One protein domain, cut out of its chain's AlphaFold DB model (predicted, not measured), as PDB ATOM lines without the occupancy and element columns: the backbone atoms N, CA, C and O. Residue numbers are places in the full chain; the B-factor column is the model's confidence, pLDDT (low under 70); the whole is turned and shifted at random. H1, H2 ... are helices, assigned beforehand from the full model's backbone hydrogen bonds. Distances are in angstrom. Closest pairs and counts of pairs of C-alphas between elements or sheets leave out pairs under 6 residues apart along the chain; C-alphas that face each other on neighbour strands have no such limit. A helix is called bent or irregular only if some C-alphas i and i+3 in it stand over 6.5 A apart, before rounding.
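AT A GLANCE: This is residues 349 to 410 of the 1099 residues of a protein of Tigriopus californicus (UniProt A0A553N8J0). One long straight helix, H1, makes the longest axis of the model, and beside it the rest of the printed part folds back as a layer of loops and short helices. The long link of residues 370 to 388 turns round at the far end of H1 and runs back toward its beginning; the short helix H2 then stands crosswise to H1 near its middle, and the last short helix, H3, comes after a second return of the backbone. The printed part has 62 residues with three named helices, in the order H1, H2, H3, and no named strand; its class is all helix, with 34 residues in the named helices. It is compact, with a radius of gyration of the C-alphas of 11.3 A, and the C-alphas span 34 by 24 by 18 A.

IN THESE COORDINATES: Find C-alpha 349 at (-26.796, 31.294, 92.844), where H1, residues 349 to 369, begins; it is 32.0 A long from first to last C-alpha and ends at C-alpha 369 at (-26.011, 32.856, 124.770). H1 is neither bent nor irregular, but only just: C-alphas 352 and 355 are 6.2 A apart. Pass through residues 370 to 388, which hold no named element, and you reach H2, residues 389 to 396, 10.4 A long. After nine more residues comes H3, residues 406 to 410, 7.0 A long, whose last C-alpha is at (-30.618, 21.106, 118.842).

HOW THE PARTS SIT: Begin at H1 and look at its residues 358 to 362, the part of it that touches H2. The two helices only just touch, with 3 pairs of C-alphas within 8 A; the closest C-alphas are those of Tyr 358 and Phe 389, 6.6 A apart. Their lines are about perpendicular, at 74 degrees. Next look at H3, which is close to H1 but not clearly touching; the closest C-alphas are those of Met 365 and Asp 408, 7.4 A apart. H3 is also close to H2 but not clearly touching, with the closest C-alphas, those of Glu 390 and Phe 409, 7.6 A apart. In H2 every O i to N i+4 pair is within hydrogen-bond range; in H1 12 of 17 are, and in H3 0 of 1, while 2 of 2 O i to N i+3 pairs of H3 are within range.

THE WHOLE: The two C-alphas farthest apart are those of Ala 349 and Lys 372, 34.2 A. The printed part has no cut. The link from H1 to H2 is long, 19 residues, and its C-alphas, with those of no named element among them, lie 8 to 16 A from the mean of the C-alphas; the link from H2 to H3 is short. The mean pLDDT of the printed part is 81.9; look for values under 70 at residues 349 to 351 and 406 to 410, the latter being H3.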
ATOM      1  N   ALA A 349     -27.530  30.645  91.774       56.06
ATOM      2  CA  ALA A 349     -26.796  31.294  92.844       56.06
ATOM      3  C   ALA A 349     -27.660  31.715  94.052       56.06
ATOM      4  O   ALA A 349     -27.105  32.306  94.982       56.06
ATOM      5  N   HIS A 350     -28.963  31.402  94.104       62.25
ATOM      6  CA  HIS A 350     -29.806  31.645  95.290       62.25
ATOM      7  C   HIS A 350     -29.246  30.956  96.550       62.25
ATOM      8  O   HIS A 350     -29.389  31.468  97.660       62.25
ATOM      9  N   THR A 351     -28.488  29.868  96.387       66.38
ATOM     10  CA  THR A 351     -27.698  29.233  97.456       66.38
ATOM     11  C   THR A 351     -26.735  30.205  98.149       66.38
ATOM     12  O   THR A 351     -26.498  30.089  99.349       66.38
ATOM     13  N   LYS A 352     -26.241  31.246  97.462       72.69
ATOM     14  CA  LYS A 352     -25.405  32.302  98.065       72.69
ATOM     15  C   LYS A 352     -26.178  33.187  99.047       72.69
ATOM     16  O   LYS A 352     -25.558  33.789  99.921       72.69
ATOM     17  N   LEU A 353     -27.509  33.264  98.943       77.38
ATOM     18  CA  LEU A 353     -28.355  33.989  99.900       77.38
ATOM     19  C   LEU A 353     -28.517  33.225 101.225       77.38
ATOM     20  O   LEU A 353     -28.814  33.850 102.243       77.38
ATOM     21  N   LYS A 354     -28.200  31.918 101.252       78.12
ATOM     22  CA  LYS A 354     -28.162  31.081 102.469       78.12
ATOM     23  C   LYS A 354     -27.314  31.712 103.576       78.12
ATOM     24  O   LYS A 354     -27.652  31.608 104.750       78.12
ATOM     25  N   THR A 355     -26.256  32.444 103.214       82.69
ATOM     26  CA  THR A 355     -25.386  33.138 104.174       82.69
ATOM     27  C   THR A 355     -26.128  34.192 105.011       82.69
ATOM     28  O   THR A 355     -25.791  34.364 106.180       82.69
ATOM     29  N   HIS A 356     -27.159  34.858 104.475       83.69
ATOM     30  CA  HIS A 356     -27.976  35.794 105.260       83.69
ATOM     31  C   HIS A 356     -28.802  35.058 106.321       83.69
ATOM     32  O   HIS A 356     -28.811  35.468 107.480       83.69
ATOM     33  N   CYS A 357     -29.410  33.929 105.946       83.75
ATOM     34  CA  CYS A 357     -30.140  33.064 106.872       83.75
ATOM     35  C   CYS A 357     -29.213  32.493 107.958       83.75
ATOM     36  O   CYS A 357     -29.541  32.544 109.142       83.75
ATOM     37  N   TYR A 358     -28.011  32.039 107.587       87.06
ATOM     38  CA  TYR A 358     -26.990  31.601 108.544       87.06
ATOM     39  C   TYR A 358     -26.594  32.719 109.512       87.06
ATOM     40  O   TYR A 358     -26.497  32.501 110.716       87.06
ATOM     41  N   ARG A 359     -26.363  33.937 109.012       88.62
ATOM     42  CA  ARG A 359     -25.968  35.058 109.868       88.62
ATOM     43  C   ARG A 359     -27.093  35.484 110.818       88.62
ATOM     44  O   ARG A 359     -26.767  35.823 111.952       88.62
ATOM     45  N   ALA A 360     -28.357  35.440 110.392       88.50
ATOM     46  CA  ALA A 360     -29.517  35.738 111.236       88.50
ATOM     47  C   ALA A 360     -29.775  34.643 112.292       88.50
ATOM     48  O   ALA A 360     -30.014  34.953 113.455       88.50
ATOM     49  N   ASN A 361     -29.649  33.360 111.932       86.56
ATOM     50  CA  ASN A 361     -29.734  32.258 112.901       86.56
ATOM     51  C   ASN A 361     -28.610  32.326 113.943       86.56
ATOM     52  O   ASN A 361     -28.852  32.179 115.138       86.56
ATOM     53  N   LEU A 362     -27.379  32.619 113.510       89.44
ATOM     54  CA  LEU A 362     -26.264  32.831 114.432       89.44
ATOM     55  C   LEU A 362     -26.511  34.031 115.357       89.44
ATOM     56  O   LEU A 362     -26.140  33.988 116.525       89.44
ATOM     57  N   GLU A 363     -27.165  35.091 114.878       91.00
ATOM     58  CA  GLU A 363     -27.532  36.237 115.716       91.00
ATOM     59  C   GLU A 363     -28.529  35.855 116.822       91.00
ATOM     60  O   GLU A 363     -28.378  36.305 117.958       91.00
ATOM     61  N   LEU A 364     -29.491  34.970 116.529       88.06
ATOM     62  CA  LEU A 364     -30.384  34.387 117.535       88.06
ATOM     63  C   LEU A 364     -29.607  33.591 118.587       88.06
ATOM     64  O   LEU A 364     -29.819  33.786 119.786       88.06
ATOM     65  N   MET A 365     -28.672  32.742 118.155       87.25
ATOM     66  CA  MET A 365     -27.825  31.963 119.064       87.25
ATOM     67  C   MET A 365     -26.940  32.864 119.938       87.25
ATOM     68  O   MET A 365     -26.859  32.663 121.149       87.25
ATOM     69  N   ILE A 366     -26.311  33.892 119.352       89.12
ATOM     70  CA  ILE A 366     -25.511  34.886 120.083       89.12
ATOM     71  C   ILE A 366     -26.388  35.632 121.086       89.12
ATOM     72  O   ILE A 366     -26.003  35.744 122.244       89.12
ATOM     73  N   SER A 367     -27.571  36.095 120.680       88.06
ATOM     74  CA  SER A 367     -28.480  36.850 121.547       88.06
ATOM     75  C   SER A 367     -28.965  36.023 122.737       88.06
ATOM     76  O   SER A 367     -29.052  36.553 123.842       88.06
ATOM     77  N   LYS A 368     -29.227  34.723 122.542       85.31
ATOM     78  CA  LYS A 368     -29.571  33.791 123.629       85.31
ATOM     79  C   LYS A 368     -28.384  33.531 124.564       85.31
ATOM     80  O   LYS A 368     -28.539  33.579 125.780       85.31
ATOM     81  N   LYS A 369     -27.200  33.263 124.004       85.69
ATOM     82  CA  LYS A 369     -26.011  32.856 124.770       85.69
ATOM     83  C   LYS A 369     -25.325  34.020 125.485       85.69
ATOM     84  O   LYS A 369     -24.846  33.875 126.605       85.69
ATOM     85  N   CYS A 370     -25.268  35.178 124.839       87.06
ATOM     86  CA  CYS A 370     -24.707  36.412 125.366       87.06
ATOM     87  C   CYS A 370     -25.454  37.627 124.778       87.06
ATOM     88  O   CYS A 370     -25.020  38.193 123.771       87.06
ATOM     89  N   PRO A 371     -26.536  38.099 125.430       86.19
ATOM     90  CA  PRO A 371     -27.326  39.239 124.949       86.19
ATOM     91  C   PRO A 371     -26.503  40.512 124.697       86.19
ATOM     92  O   PRO A 371     -26.792  41.277 123.781       86.19
ATOM     93  N   LYS A 372     -25.434  40.727 125.479       87.62
ATOM     94  CA  LYS A 372     -24.518  41.874 125.323       87.62
ATOM     95  C   LYS A 372     -23.667  41.811 124.049       87.62
ATOM     96  O   LYS A 372     -23.101  42.825 123.665       87.62
ATOM     97  N   ALA A 373     -23.561  40.643 123.416       85.06
ATOM     98  CA  ALA A 373     -22.819  40.439 122.177       85.06
ATOM     99  C   ALA A 373     -23.700  40.549 120.917       85.06
ATOM    100  O   ALA A 373     -23.193  40.332 119.812       85.06
ATOM    101  N   ARG A 374     -24.987  40.909 121.048       86.88
ATOM    102  CA  ARG A 374     -25.883  41.150 119.907       86.88
ATOM    103  C   ARG A 374     -25.271  42.188 118.949       86.88
ATOM    104  O   ARG A 374     -24.730  43.202 119.381       86.88
ATOM    105  N   LYS A 375     -25.339  41.918 117.645       83.00
ATOM    106  CA  LYS A 375     -24.791  42.700 116.521       83.00
ATOM    107  C   LYS A 375     -23.271  42.883 116.550       83.00
ATOM    108  O   LYS A 375     -22.742  43.761 115.873       83.00
ATOM    109  N   SER A 376     -22.548  42.028 117.274       84.19
ATOM    110  CA  SER A 376     -21.085  42.046 117.250       84.19
ATOM    111  C   SER A 376     -20.535  41.758 115.851       84.19
ATOM    112  O   SER A 376     -21.067  40.935 115.094       84.19
ATOM    113  N   ALA A 377     -19.419  42.409 115.523       82.50
ATOM    114  CA  ALA A 377     -18.661  42.103 114.320       82.50
ATOM    115  C   ALA A 377     -18.108  40.668 114.396       82.50
ATOM    116  O   ALA A 377     -17.502  40.274 115.392       82.50
ATOM    117  N   LEU A 378     -18.319  39.892 113.330       87.38
ATOM    118  CA  LEU A 378     -17.845  38.513 113.202       87.38
ATOM    119  C   LEU A 378     -16.723  38.416 112.171       87.38
ATOM    120  O   LEU A 378     -16.581  39.276 111.297       87.38
ATOM    121  N   LYS A 379     -15.948  37.330 112.229       86.62
ATOM    122  CA  LYS A 379     -14.959  37.048 111.186       86.62
ATOM    123  C   LYS A 379     -15.649  36.745 109.860       86.62
ATOM    124  O   LYS A 379     -16.668  36.062 109.801       86.62
ATOM    125  N   THR A 380     -15.054  37.231 108.773       85.12
ATOM    126  CA  THR A 380     -15.514  36.913 107.419       85.12
ATOM    127  C   THR A 380     -15.180  35.460 107.085       85.12
ATOM    128  O   THR A 380     -14.022  35.054 107.172       85.12
ATOM    129  N   VAL A 381     -16.185  34.687 106.668       86.12
ATOM    130  CA  VAL A 381     -16.033  33.276 106.283       86.12
ATOM    131  C   VAL A 381     -16.157  33.147 104.766       86.12
ATOM    132  O   VAL A 381     -17.194  33.467 104.183       86.12
ATOM    133  N   SER A 382     -15.096  32.682 104.106       84.31
ATOM    134  CA  SER A 382     -15.107  32.430 102.663       84.31
ATOM    135  C   SER A 382     -15.973  31.212 102.319       84.31
ATOM    136  O   SER A 382     -16.002  30.232 103.059       84.31
ATOM    137  N   ARG A 383     -16.691  31.284 101.186       82.31
ATOM    138  CA  ARG A 383     -17.582  30.217 100.676       82.31
ATOM    139  C   ARG A 383     -18.602  29.709 101.711       82.31
ATOM    140  O   ARG A 383     -18.965  28.542 101.707       82.31
ATOM    141  N   ALA A 384     -19.105  30.595 102.575       82.12
ATOM    142  CA  ALA A 384     -20.023  30.240 103.663       82.12
ATOM    143  C   ALA A 384     -21.289  29.476 103.220       82.12
ATOM    144  O   ALA A 384     -21.824  28.690 103.989       82.12
ATOM    145  N   HIS A 385     -21.757  29.690 101.989       79.00
ATOM    146  CA  HIS A 385     -22.913  29.002 101.408       79.00
ATOM    147  C   HIS A 385     -22.685  27.507 101.127       79.00
ATOM    148  O   HIS A 385     -23.658  26.775 100.986       79.00
ATOM    149  N   GLU A 386     -21.429  27.058 101.059       83.19
ATOM    150  CA  GLU A 386     -21.049  25.654 100.838       83.19
ATOM    151  C   GLU A 386     -20.759  24.905 102.147       83.19
ATOM    152  O   GLU A 386     -20.407  23.730 102.121       83.19
ATOM    153  N   LEU A 387     -20.836  25.589 103.292       82.94
ATOM    154  CA  LEU A 387     -20.547  25.004 104.597       82.94
ATOM    155  C   LEU A 387     -21.837  24.563 105.289       82.94
ATOM    156  O   LEU A 387     -22.875  25.227 105.191       82.94
ATOM    157  N   GLU A 388     -21.732  23.501 106.080       82.50
ATOM    158  CA  GLU A 388     -22.736  23.180 107.092       82.50
ATOM    159  C   GLU A 388     -22.818  24.293 108.141       82.50
ATOM    160  O   GLU A 388     -21.812  24.945 108.458       82.50
ATOM    161  N   PHE A 389     -24.021  24.520 108.675       83.75
ATOM    162  CA  PHE A 389     -24.293  25.652 109.562       83.75
ATOM    163  C   PHE A 389     -23.368  25.664 110.790       83.75
ATOM    164  O   PHE A 389     -22.756  26.689 111.084       83.75
ATOM    165  N   GLU A 390     -23.154  24.513 111.430       83.81
ATOM    166  CA  GLU A 390     -22.238  24.361 112.570       83.81
ATOM    167  C   GLU A 390     -20.798  24.785 112.231       83.81
ATOM    168  O   GLU A 390     -20.158  25.552 112.959       83.81
ATOM    169  N   THR A 391     -20.289  24.350 111.074       85.00
ATOM    170  CA  THR A 391     -18.934  24.697 110.620       85.00
ATOM    171  C   THR A 391     -18.810  26.194 110.343       85.00
ATOM    172  O   THR A 391     -17.778  26.804 110.642       85.00
ATOM    173  N   TYR A 392     -19.855  26.803 109.781       89.62
ATOM    174  CA  TYR A 392     -19.919  28.246 109.589       89.62
ATOM    175  C   TYR A 392     -19.878  28.999 110.927       89.62
ATOM    176  O   TYR A 392     -19.062  29.913 111.061       89.62
ATOM    177  N   VAL A 393     -20.690  28.595 111.915       88.12
ATOM    178  CA  VAL A 393     -20.746  29.223 113.248       88.12
ATOM    179  C   VAL A 393     -19.367  29.219 113.899       88.12
ATOM    180  O   VAL A 393     -18.851  30.288 114.223       88.12
ATOM    181  N   ASN A 394     -18.719  28.055 113.971       88.19
ATOM    182  CA  ASN A 394     -17.402  27.909 114.596       88.19
ATOM    183  C   ASN A 394     -16.327  28.797 113.950       88.19
ATOM    184  O   ASN A 394     -15.474  29.358 114.638       88.19
ATOM    185  N   ARG A 395     -16.363  28.964 112.621       90.81
ATOM    186  CA  ARG A 395     -15.422  29.843 111.905       90.81
ATOM    187  C   ARG A 395     -15.744  31.323 112.097       90.81
ATOM    188  O   ARG A 395     -14.824  32.124 112.261       90.81
ATOM    189  N   ALA A 396     -17.024  31.690 112.071       88.56
ATOM    190  CA  ALA A 396     -17.470  33.075 112.201       88.56
ATOM    191  C   ALA A 396     -17.197  33.639 113.607       88.56
ATOM    192  O   ALA A 396     -16.869  34.820 113.744       88.56
ATOM    193  N   THR A 397     -17.277  32.791 114.635       90.31
ATOM    194  CA  THR A 397     -17.110  33.167 116.049       90.31
ATOM    195  C   THR A 397     -15.709  32.879 116.591       90.31
ATOM    196  O   THR A 397     -15.459  33.092 117.778       90.31
ATOM    197  N   ALA A 398     -14.771  32.436 115.745       83.12
ATOM    198  CA  ALA A 398     -13.392  32.123 116.122       83.12
ATOM    199  C   ALA A 398     -12.651  33.376 116.635       83.12
ATOM    200  O   ALA A 398     -11.993  34.078 115.867       83.12
ATOM    201  N   GLY A 399     -12.754  33.674 117.929       78.31
ATOM    202  CA  GLY A 399     -12.216  34.886 118.562       78.31
ATOM    203  C   GLY A 399     -13.191  35.596 119.506       78.31
ATOM    204  O   GLY A 399     -12.808  36.578 120.133       78.31
ATOM    205  N   MET A 400     -14.429  35.114 119.622       85.06
ATOM    206  CA  MET A 400     -15.369  35.560 120.649       85.06
ATOM    207  C   MET A 400     -15.040  34.946 122.020       85.06
ATOM    208  O   MET A 400     -14.441  33.873 122.080       85.06
ATOM    209  N   PRO A 401     -15.456  35.586 123.132       79.56
ATOM    210  CA  PRO A 401     -15.185  35.101 124.490       79.56
ATOM    211  C   PRO A 401     -15.986  33.842 124.882       79.56
ATOM    212  O   PRO A 401     -15.963  33.439 126.039       79.56
ATOM    213  N   PHE A 402     -16.708  33.226 123.943       82.50
ATOM    214  CA  PHE A 402     -17.523  32.028 124.136       82.50
ATOM    215  C   PHE A 402     -17.525  31.164 122.865       82.50
ATOM    216  O   PHE A 402     -17.254  31.652 121.768       82.50
ATOM    217  N   GLN A 403     -17.852  29.877 123.014       79.62
ATOM    218  CA  GLN A 403     -17.978  28.901 121.922       79.62
ATOM    219  C   GLN A 403     -19.360  28.239 121.947       79.62
ATOM    220  O   GLN A 403     -20.021  28.244 122.985       79.62
ATOM    221  N   PHE A 404     -19.802  27.682 120.820       81.44
ATOM    222  CA  PHE A 404     -21.063  26.941 120.699       81.44
ATOM    223  C   PHE A 404     -20.796  25.430 120.770       81.44
ATOM    224  O   PHE A 404     -19.854  24.951 120.146       81.44
ATOM    225  N   GLY A 405     -21.579  24.706 121.569       74.94
ATOM    226  CA  GLY A 405     -21.531  23.247 121.706       74.94
ATOM    227  C   GLY A 405     -22.734  22.578 121.038       74.94
ATOM    228  O   GLY A 405     -23.678  23.258 120.651       74.94
ATOM    229  N   LEU A 406     -22.720  21.244 120.926       66.19
ATOM    230  CA  LEU A 406     -23.755  20.454 120.230       66.19
ATOM    231  C   LEU A 406     -25.190  20.723 120.728       66.19
ATOM    232  O   LEU A 406     -26.122  20.734 119.929       66.19
ATOM    233  N   GLU A 407     -25.364  20.990 122.023       65.69
ATOM    234  CA  GLU A 407     -26.660  21.309 122.643       65.69
ATOM    235  C   GLU A 407     -27.256  22.632 122.125       65.69
ATOM    236  O   GLU A 407     -28.469  22.739 121.963       65.69
ATOM    237  N   ASP A 408     -26.416  23.614 121.768       69.44
ATOM    238  CA  ASP A 408     -26.873  24.907 121.240       69.44
ATOM    239  C   ASP A 408     -27.513  24.772 119.839       69.44
ATOM    240  O   ASP A 408     -28.258  25.654 119.409       69.44
ATOM    241  N   PHE A 409     -27.226  23.682 119.114       67.19
ATOM    242  CA  PHE A 409     -27.719  23.439 117.752       67.19
ATOM    243  C   PHE A 409     -29.033  22.640 117.708       67.19
ATOM    244  O   PHE A 409     -29.727  22.678 116.691       67.19
ATOM    245  N   GLN A 410     -29.418  21.960 118.795       54.28
ATOM    246  CA  GLN A 410     -30.618  21.106 118.842       54.28
ATOM    247  C   GLN A 410     -31.931  21.906 118.768       54.28
ATOM    248  O   GLN A 410     -32.900  21.447 118.171       54.28
TER     249      GLN A 410